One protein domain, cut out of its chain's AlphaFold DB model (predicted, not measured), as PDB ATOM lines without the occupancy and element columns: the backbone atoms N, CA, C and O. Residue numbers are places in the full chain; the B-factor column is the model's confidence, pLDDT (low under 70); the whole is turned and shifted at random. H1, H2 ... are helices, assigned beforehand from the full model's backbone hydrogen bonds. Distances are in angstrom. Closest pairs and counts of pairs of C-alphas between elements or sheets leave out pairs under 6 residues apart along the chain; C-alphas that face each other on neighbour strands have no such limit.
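This is residues 87 to 144 of the 144 residues of an uncharacterized protein of Lophiotrema nucula (UniProt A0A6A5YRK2). Three short helices, H2, H3 and H4, follow one another round an open C-shaped arc, and H1, the longest helix by residues, sits off to one side of it at the end of a link. The last part of the printed chain leaves H4, swings out in a loop whose residues 129 to 134 stick out, and folds back so that the small H5 lies over the opening of the arc, near H2 and H4. The contacts are few and the arrangement is loosely knit: no two helices clearly touch. The printed part has 58 residues, with five named helices in the order H1, H2, H3, H4, H5 and no named strand, and its class is all helix. It is only just compact, close to loose, with a radius of gyration of the C-alphas of 11.9 A, and it spans 33 by 28 by 17 A.

Start at C-alpha 87, at (-0.072, -32.932, 8.787), where H1, residues 87 to 97, begins; it ends at C-alpha 97, at (-14.240, -33.593, 4.082), and measures 14.9 A from first to last C-alpha. Pass residues 98 to 103 and you reach H2, residues 104 to 108, which begins at (-6.487, -41.561, 14.930) and measures 6.2 A from first to last C-alpha. After residues 109 to 112 comes H3, residues 113 to 119, with 9.9 A between its end C-alphas. His 120 alone lies between it and H4, residues 121 to 128, which is 10.6 A long. Go on through residues 129 to 138 to H5, residues 139 to 142, where C-alpha 139 and C-alpha 142 are 4.9 A apart and the latter stands at (-7.515, -35.434, 22.239).

Begin with H1, whose centre lies 14.0 A from the mean of the C-alphas, the farthest of the five; it is apart from H2, H3, H4 and H5. Look next at H2 and H3, which are close but not clearly touching: their closest C-alphas are those of Phe 107 and Ser 113, 6.4 A apart. H3 and H4 are also close but not clearly touching, with Ile 117 and Leu 124 as the closest pair, their C-alphas 6.9 A apart. Their lines stand at a steep tilt of 65 degrees, and they run opposite ways. H2 and H4 are apart, with no C-alpha of the one within 8 A of the other. Now turn to H5, whose centre is the nearest to the mean of the C-alphas, at 6.4 A. It is close to H2 but not clearly touching it, and the closest C-alphas are those of Phe 107 and Arg 142, 7.6 A apart. H4 and H5 are near each other, with 5 pairs of C-alphas within 10 A. H3 and H5 are only just apart, their closest C-alphas being 8.4 A from each other. In the backbones of H1, H2, H3 and H4 each O i to N i+4 pair is within hydrogen-bond range. H5 is too short for such a pair, and its one O i to N i+3 pair is within range.

The two C-alphas farthest apart are those of Glu 96 and Ala 119, at 32.7 A, while those of Asp 87 and Ala 144, the first and last printed, are 21.1 A apart. Residue 144 is also the chain's last, and the printed part has no cut. The links H2 to H3 and H3 to H4 are tight, those from H1 to H2 and from H4 to H5 are short, and no link is long. Residues 129 to 134, in the link from H4 to H5, stand free. Read the B-factor column for the model's confidence: the mean pLDDT of the printed part is 73.9, and residues 128 to 144 are under 70. The mean is 92 for H3 and 44 for H5.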
ATOM      1  N   ASP A  87       0.418 -34.294   8.568       85.88
ATOM      2  CA  ASP A  87      -0.072 -32.932   8.787       85.88
ATOM      3  C   ASP A  87      -0.731 -32.396   7.511       85.88
ATOM      4  O   ASP A  87      -1.851 -31.889   7.534       85.88
ATOM      5  N   VAL A  88      -0.084 -32.609   6.357       87.69
ATOM      6  CA  VAL A  88      -0.646 -32.219   5.053       87.69
ATOM      7  C   VAL A  88      -1.925 -32.999   4.741       87.69
ATOM      8  O   VAL A  88      -2.872 -32.443   4.183       87.69
ATOM      9  N   MET A  89      -1.982 -34.294   5.069       84.75
ATOM     10  CA  MET A  89      -3.211 -35.062   4.856       84.75
ATOM     11  C   MET A  89      -4.341 -34.618   5.782       84.75
ATOM     12  O   MET A  89      -5.491 -34.600   5.347       84.75
ATOM     13  N   GLU A  90      -4.045 -34.271   7.032       85.81
ATOM     14  CA  GLU A  90      -5.034 -33.737   7.967       85.81
ATOM     15  C   GLU A  90      -5.582 -32.400   7.463       85.81
ATOM     16  O   GLU A  90      -6.796 -32.285   7.327       85.81
ATOM     17  N   GLU A  91      -4.724 -31.474   7.025       88.94
ATOM     18  CA  GLU A  91      -5.151 -30.193   6.445       88.94
ATOM     19  C   GLU A  91      -6.055 -30.390   5.217       88.94
ATOM     20  O   GLU A  91      -7.123 -29.785   5.101       88.94
ATOM     21  N   ILE A  92      -5.654 -31.268   4.289       88.50
ATOM     22  CA  ILE A  92      -6.447 -31.553   3.088       88.50
ATOM     23  C   ILE A  92      -7.780 -32.201   3.468       88.50
ATOM     24  O   ILE A  92      -8.818 -31.831   2.928       88.50
ATOM     25  N   THR A  93      -7.777 -33.179   4.372       86.38
ATOM     26  CA  THR A  93      -8.999 -33.919   4.716       86.38
ATOM     27  C   THR A  93      -9.962 -33.072   5.534       86.38
ATOM     28  O   THR A  93     -11.157 -33.103   5.258       86.38
ATOM     29  N   GLU A  94      -9.473 -32.224   6.435       87.31
ATOM     30  CA  GLU A  94     -10.311 -31.254   7.136       87.31
ATOM     31  C   GLU A  94     -10.932 -30.251   6.157       87.31
ATOM     32  O   GLU A  94     -12.143 -30.028   6.197       87.31
ATOM     33  N   ARG A  95     -10.142 -29.712   5.216       90.44
ATOM     34  CA  ARG A  95     -10.635 -28.764   4.206       90.44
ATOM     35  C   ARG A  95     -11.693 -29.375   3.287       90.44
ATOM     36  O   ARG A  95     -12.696 -28.727   3.005       90.44
ATOM     37  N   GLU A  96     -11.455 -30.585   2.788       91.69
ATOM     38  CA  GLU A  96     -12.292 -31.202   1.748       91.69
ATOM     39  C   GLU A  96     -13.452 -32.035   2.316       91.69
ATOM     40  O   GLU A  96     -14.515 -32.115   1.703       91.69
ATOM     41  N   LEU A  97     -13.265 -32.674   3.475       86.19
ATOM     42  CA  LEU A  97     -14.240 -33.593   4.082       86.19
ATOM     43  C   LEU A  97     -14.906 -33.016   5.338       86.19
ATOM     44  O   LEU A  97     -15.915 -33.557   5.791       86.19
ATOM     45  N   GLY A  98     -14.370 -31.929   5.902       86.62
ATOM     46  CA  GLY A  98     -14.867 -31.310   7.134       86.62
ATOM     47  C   GLY A  98     -14.439 -32.026   8.418       86.62
ATOM     48  O   GLY A  98     -14.996 -31.745   9.481       86.62
ATOM     49  N   PHE A  99     -13.502 -32.976   8.332       82.12
ATOM     50  CA  PHE A  99     -12.921 -33.677   9.478       82.12
ATOM     51  C   PHE A  99     -11.548 -34.276   9.141       82.12
ATOM     52  O   PHE A  99     -11.250 -34.592   7.991       82.12
ATOM     53  N   GLU A 100     -10.737 -34.492  10.172       80.38
ATOM     54  CA  GLU A 100      -9.402 -35.082  10.064       80.38
ATOM     55  C   GLU A 100      -9.491 -36.605   9.825       80.38
ATOM     56  O   GLU A 100      -9.759 -37.385  10.744       80.38
ATOM     57  N   PHE A 101      -9.251 -37.070   8.596       81.19
ATOM     58  CA  PHE A 101      -9.417 -38.492   8.241       81.19
ATOM     59  C   PHE A 101      -8.405 -39.414   8.944       81.19
ATOM     60  O   PHE A 101      -8.703 -40.576   9.231       81.19
ATOM     61  N   THR A 102      -7.198 -38.915   9.226       78.62
ATOM     62  CA  THR A 102      -6.098 -39.711   9.796       78.62
ATOM     63  C   THR A 102      -5.727 -39.363  11.227       78.62
ATOM     64  O   THR A 102      -4.761 -39.932  11.731       78.62
ATOM     65  N   ALA A 103      -6.537 -38.553  11.912       81.62
ATOM     66  CA  ALA A 103      -6.281 -38.096  13.282       81.62
ATOM     67  C   ALA A 103      -6.173 -39.213  14.332       81.62
ATOM     68  O   ALA A 103      -5.601 -39.017  15.401       81.62
ATOM     69  N   TYR A 104      -6.683 -40.413  14.044       82.56
ATOM     70  CA  TYR A 104      -6.487 -41.561  14.930       82.56
ATOM     71  C   TYR A 104      -5.025 -42.045  14.949       82.56
ATOM     72  O   TYR A 104      -4.590 -42.634  15.933       82.56
ATOM     73  N   ARG A 105      -4.246 -41.814  13.884       84.25
ATOM     74  CA  ARG A 105      -2.852 -42.274  13.784       84.25
ATOM     75  C   ARG A 105      -1.926 -41.594  14.792       84.25
ATOM     76  O   ARG A 105      -1.251 -42.334  15.501       84.25
ATOM     77  N   PRO A 106      -1.886 -40.253  14.914       84.38
ATOM     78  CA  PRO A 106      -1.073 -39.616  15.946       84.38
ATOM     79  C   PRO A 106      -1.517 -40.013  17.358       84.38
ATOM     80  O   PRO A 106      -0.660 -40.199  18.213       84.38
ATOM     81  N   PHE A 107      -2.817 -40.236  17.598       85.94
ATOM     82  CA  PHE A 107      -3.298 -40.773  18.877       85.94
ATOM     83  C   PHE A 107      -2.702 -42.157  19.180       85.94
ATOM     84  O   PHE A 107      -2.152 -42.355  20.258       85.94
ATOM     85  N   LEU A 108      -2.744 -43.091  18.222       86.81
ATOM     86  CA  LEU A 108      -2.185 -44.441  18.380       86.81
ATOM     87  C   LEU A 108      -0.655 -44.472  18.523       86.81
ATOM     88  O   LEU A 108      -0.114 -45.472  18.982       86.81
ATOM     89  N   LEU A 109       0.045 -43.411  18.114       85.88
ATOM     90  CA  LEU A 109       1.501 -43.303  18.231       85.88
ATOM     91  C   LEU A 109       1.968 -42.783  19.597       85.88
ATOM     92  O   LEU A 109       3.172 -42.732  19.832       85.88
ATOM     93  N   ARG A 110       1.055 -42.386  20.491       88.12
ATOM     94  CA  ARG A 110       1.422 -41.946  21.841       88.12
ATOM     95  C   ARG A 110       1.785 -43.133  22.731       88.12
ATOM     96  O   ARG A 110       1.124 -44.173  22.681       88.12
ATOM     97  N   ASP A 111       2.753 -42.926  23.619       89.50
ATOM     98  CA  ASP A 111       3.204 -43.937  24.588       89.50
ATOM     99  C   ASP A 111       2.110 -44.346  25.592       89.50
ATOM    100  O   ASP A 111       2.120 -45.463  26.112       89.50
ATOM    101  N   ASP A 112       1.163 -43.444  25.863       92.12
ATOM    102  CA  ASP A 112       0.043 -43.632  26.790       92.12
ATOM    103  C   ASP A 112      -1.260 -44.087  26.103       92.12
ATOM    104  O   ASP A 112      -2.296 -44.268  26.754       92.12
ATOM    105  N   SER A 113      -1.228 -44.269  24.778       89.88
ATOM    106  CA  SER A 113      -2.424 -44.552  23.980       89.88
ATOM    107  C   SER A 113      -3.106 -45.849  24.404       89.88
ATOM    108  O   SER A 113      -4.332 -45.913  24.468       89.88
ATOM    109  N   TRP A 114      -2.333 -46.881  24.750       88.75
ATOM    110  CA  TRP A 114      -2.888 -48.175  25.130       88.75
ATOM    111  C   TRP A 114      -3.613 -48.118  26.480       88.75
ATOM    112  O   TRP A 114      -4.654 -48.756  26.617       88.75
ATOM    113  N   GLN A 115      -3.137 -47.325  27.447       94.06
ATOM    114  CA  GLN A 115      -3.814 -47.116  28.731       94.06
ATOM    115  C   GLN A 115      -5.125 -46.359  28.530       94.06
ATOM    116  O   GLN A 115      -6.144 -46.729  29.112       94.06
ATOM    117  N   LEU A 116      -5.114 -45.325  27.682       91.19
ATOM    118  CA  LEU A 116      -6.315 -44.557  27.350       91.19
ATOM    119  C   LEU A 116      -7.351 -45.430  26.634       91.19
ATOM    120  O   LEU A 116      -8.533 -45.402  26.974       91.19
ATOM    121  N   ILE A 117      -6.915 -46.263  25.686       90.69
ATOM    122  CA  ILE A 117      -7.785 -47.238  25.021       90.69
ATOM    123  C   ILE A 117      -8.336 -48.243  26.034       90.69
ATOM    124  O   ILE A 117      -9.522 -48.559  25.979       90.69
ATOM    125  N   ASP A 118      -7.513 -48.732  26.965       92.19
ATOM    126  CA  ASP A 118      -7.937 -49.706  27.972       92.19
ATOM    127  C   ASP A 118      -8.981 -49.120  28.940       92.19
ATOM    128  O   ASP A 118      -9.978 -49.777  29.250       92.19
ATOM    129  N   ALA A 119      -8.808 -47.857  29.337       94.06
ATOM    130  CA  ALA A 119      -9.750 -47.121  30.177       94.06
ATOM    131  C   ALA A 119     -11.056 -46.749  29.447       94.06
ATOM    132  O   ALA A 119     -12.111 -46.657  30.080       94.06
ATOM    133  N   HIS A 120     -11.014 -46.566  28.121       90.25
ATOM    134  CA  HIS A 120     -12.121 -46.025  27.318       90.25
ATOM    135  C   HIS A 120     -12.522 -46.907  26.119       90.25
ATOM    136  O   HIS A 120     -12.932 -46.407  25.068       90.25
ATOM    137  N   LYS A 121     -12.460 -48.237  26.275       88.62
ATOM    138  CA  LYS A 121     -12.737 -49.225  25.206       88.62
ATOM    139  C   LYS A 121     -14.068 -49.001  24.494       88.62
ATOM    140  O   LYS A 121     -14.128 -49.063  23.268       88.62
ATOM    141  N   GLU A 122     -15.130 -48.728  25.249       86.25
ATOM    142  CA  GLU A 122     -16.473 -48.516  24.694       86.25
ATOM    143  C   GLU A 122     -16.536 -47.272  23.805       86.25
ATOM    144  O   GLU A 122     -17.129 -47.309  22.728       86.25
ATOM    145  N   SER A 123     -15.862 -46.188  24.198       83.62
ATOM    146  CA  SER A 123     -15.789 -44.960  23.402       83.62
ATOM    147  C   SER A 123     -15.044 -45.188  22.087       83.62
ATOM    148  O   SER A 123     -15.510 -44.744  21.033       83.62
ATOM    149  N   LEU A 124     -13.936 -45.938  22.118       82.31
ATOM    150  CA  LEU A 124     -13.212 -46.324  20.907       82.31
ATOM    151  C   LEU A 124     -14.086 -47.196  19.992       82.31
ATOM    152  O   LEU A 124     -14.225 -46.914  18.803       82.31
ATOM    153  N   LEU A 125     -14.727 -48.231  20.542       80.00
ATOM    154  CA  LEU A 125     -15.590 -49.130  19.771       80.00
ATOM    155  C   LEU A 125     -16.799 -48.402  19.177       80.00
ATOM    156  O   LEU A 125     -17.185 -48.690  18.043       80.00
ATOM    157  N   GLN A 126     -17.387 -47.451  19.901       76.56
ATOM    158  CA  GLN A 126     -18.489 -46.633  19.403       76.56
ATOM    159  C   GLN A 126     -18.045 -45.725  18.251       76.56
ATOM    160  O   GLN A 126     -18.775 -45.600  17.266       76.56
ATOM    161  N   SER A 127     -16.833 -45.165  18.326       71.00
ATOM    162  CA  SER A 127     -16.224 -44.425  17.217       71.00
ATOM    163  C   SER A 127     -16.032 -45.314  15.980       71.00
ATOM    164  O   SER A 127     -16.456 -44.934  14.890       71.00
ATOM    165  N   CYS A 128     -15.507 -46.536  16.139       66.00
ATOM    166  CA  CYS A 128     -15.315 -47.477  15.028       66.00
ATOM    167  C   CYS A 128     -16.630 -48.001  14.417       66.00
ATOM    168  O   CYS A 128     -16.667 -48.333  13.235       66.00
ATOM    169  N   ARG A 129     -17.712 -48.099  15.204       51.31
ATOM    170  CA  ARG A 129     -19.027 -48.606  14.755       51.31
ATOM    171  C   ARG A 129     -19.879 -47.571  14.016       51.31
ATOM    172  O   ARG A 129     -20.940 -47.938  13.518       51.31
ATOM    173  N   GLY A 130     -19.436 -46.315  13.936       47.03
ATOM    174  CA  GLY A 130     -19.954 -45.326  12.989       47.03
ATOM    175  C   GLY A 130     -21.478 -45.176  12.949       47.03
ATOM    176  O   GLY A 130     -22.049 -45.243  11.869       47.03
ATOM    177  N   LEU A 131     -22.148 -44.960  14.086       39.06
ATOM    178  CA  LEU A 131     -23.560 -44.544  14.122       39.06
ATOM    179  C   LEU A 131     -23.842 -43.653  15.342       39.06
ATOM    180  O   LEU A 131     -24.611 -43.998  16.236       39.06
ATOM    181  N   THR A 132     -23.275 -42.449  15.359       37.56
ATOM    182  CA  THR A 132     -23.964 -41.321  15.997       37.56
ATOM    183  C   THR A 132     -24.015 -40.157  15.027       37.56
ATOM    184  O   THR A 132     -23.019 -39.759  14.438       37.56
ATOM    185  N   ARG A 133     -25.228 -39.638  14.858       36.62
ATOM    186  CA  ARG A 133     -25.708 -38.668  13.866       36.62
ATOM    187  C   ARG A 133     -25.059 -37.269  13.938       36.62
ATOM    188  O   ARG A 133     -25.498 -36.368  13.239       36.62
ATOM    189  N   ASN A 134     -24.019 -37.104  14.751       38.31
ATOM    190  CA  ASN A 134     -23.160 -35.929  14.799       38.31
ATOM    191  C   ASN A 134     -21.737 -36.411  14.533       38.31
ATOM    192  O   ASN A 134     -21.229 -37.230  15.298       38.31
ATOM    193  N   GLY A 135     -21.157 -35.933  13.429       40.94
ATOM    194  CA  GLY A 135     -19.832 -36.310  12.944       40.94
ATOM    195  C   GLY A 135     -18.840 -36.449  14.087       40.94
ATOM    196  O   GLY A 135     -18.700 -35.546  14.912       40.94
ATOM    197  N   SER A 136     -18.219 -37.621  14.158       43.44
ATOM    198  CA  SER A 136     -17.208 -37.968  15.141       43.44
ATOM    199  C   SER A 136     -16.077 -36.947  15.088       43.44
ATOM    200  O   SER A 136     -15.154 -37.074  14.286       43.44
ATOM    201  N   ARG A 137     -16.140 -35.932  15.952       45.47
ATOM    202  CA  ARG A 137     -14.946 -35.191  16.317       45.47
ATOM    203  C   ARG A 137     -14.069 -36.172  17.082       45.47
ATOM    204  O   ARG A 137     -14.382 -36.563  18.203       45.47
ATOM    205  N   THR A 138     -12.955 -36.540  16.474       46.28
ATOM    206  CA  THR A 138     -11.787 -37.148  17.122       46.28
ATOM    207  C   THR A 138     -11.284 -36.330  18.325       46.28
ATOM    208  O   THR A 138     -10.482 -36.836  19.105       46.28
ATOM    209  N   SER A 139     -11.808 -35.113  18.550       43.34
ATOM    210  CA  SER A 139     -11.549 -34.294  19.740       43.34
ATOM    211  C   SER A 139     -11.849 -35.008  21.059       43.34
ATOM    212  O   SER A 139     -11.149 -34.765  22.031       43.34
ATOM    213  N   CYS A 140     -12.818 -35.933  21.111       41.69
ATOM    214  CA  CYS A 140     -13.139 -36.641  22.360       41.69
ATOM    215  C   CYS A 140     -11.990 -37.509  22.905       41.69
ATOM    216  O   CYS A 140     -12.028 -37.867  24.075       41.69
ATOM    217  N   LEU A 141     -10.990 -37.851  22.083       46.72
ATOM    218  CA  LEU A 141      -9.784 -38.566  22.521       46.72
ATOM    219  C   LEU A 141      -8.541 -37.662  22.588       46.72
ATOM    220  O   LEU A 141      -7.511 -38.106  23.083       46.72
ATOM    221  N   ARG A 142      -8.611 -36.412  22.098       43.75
ATOM    222  CA  ARG A 142      -7.515 -35.434  22.239       43.75
ATOM    223  C   ARG A 142      -7.489 -34.779  23.624       43.75
ATOM    224  O   ARG A 142      -6.412 -34.398  24.068       43.75
ATOM    225  N   ASP A 143      -8.646 -34.670  24.276       39.56
ATOM    226  CA  ASP A 143      -8.817 -33.956  25.552       39.56
ATOM    227  C   ASP A 143      -8.838 -34.882  26.794       39.56
ATOM    228  O   ASP A 143      -9.198 -34.427  27.882       39.56
ATOM    229  N   ALA A 144      -8.499 -36.169  26.634       43.88
ATOM    230  CA  ALA A 144      -8.425 -37.162  27.715       43.88
ATOM    231  C   ALA A 144      -6.991 -37.347  28.237       43.88
ATOM    232  O   ALA A 144      -6.051 -37.321  27.407       43.88
TER     233      ALA A 144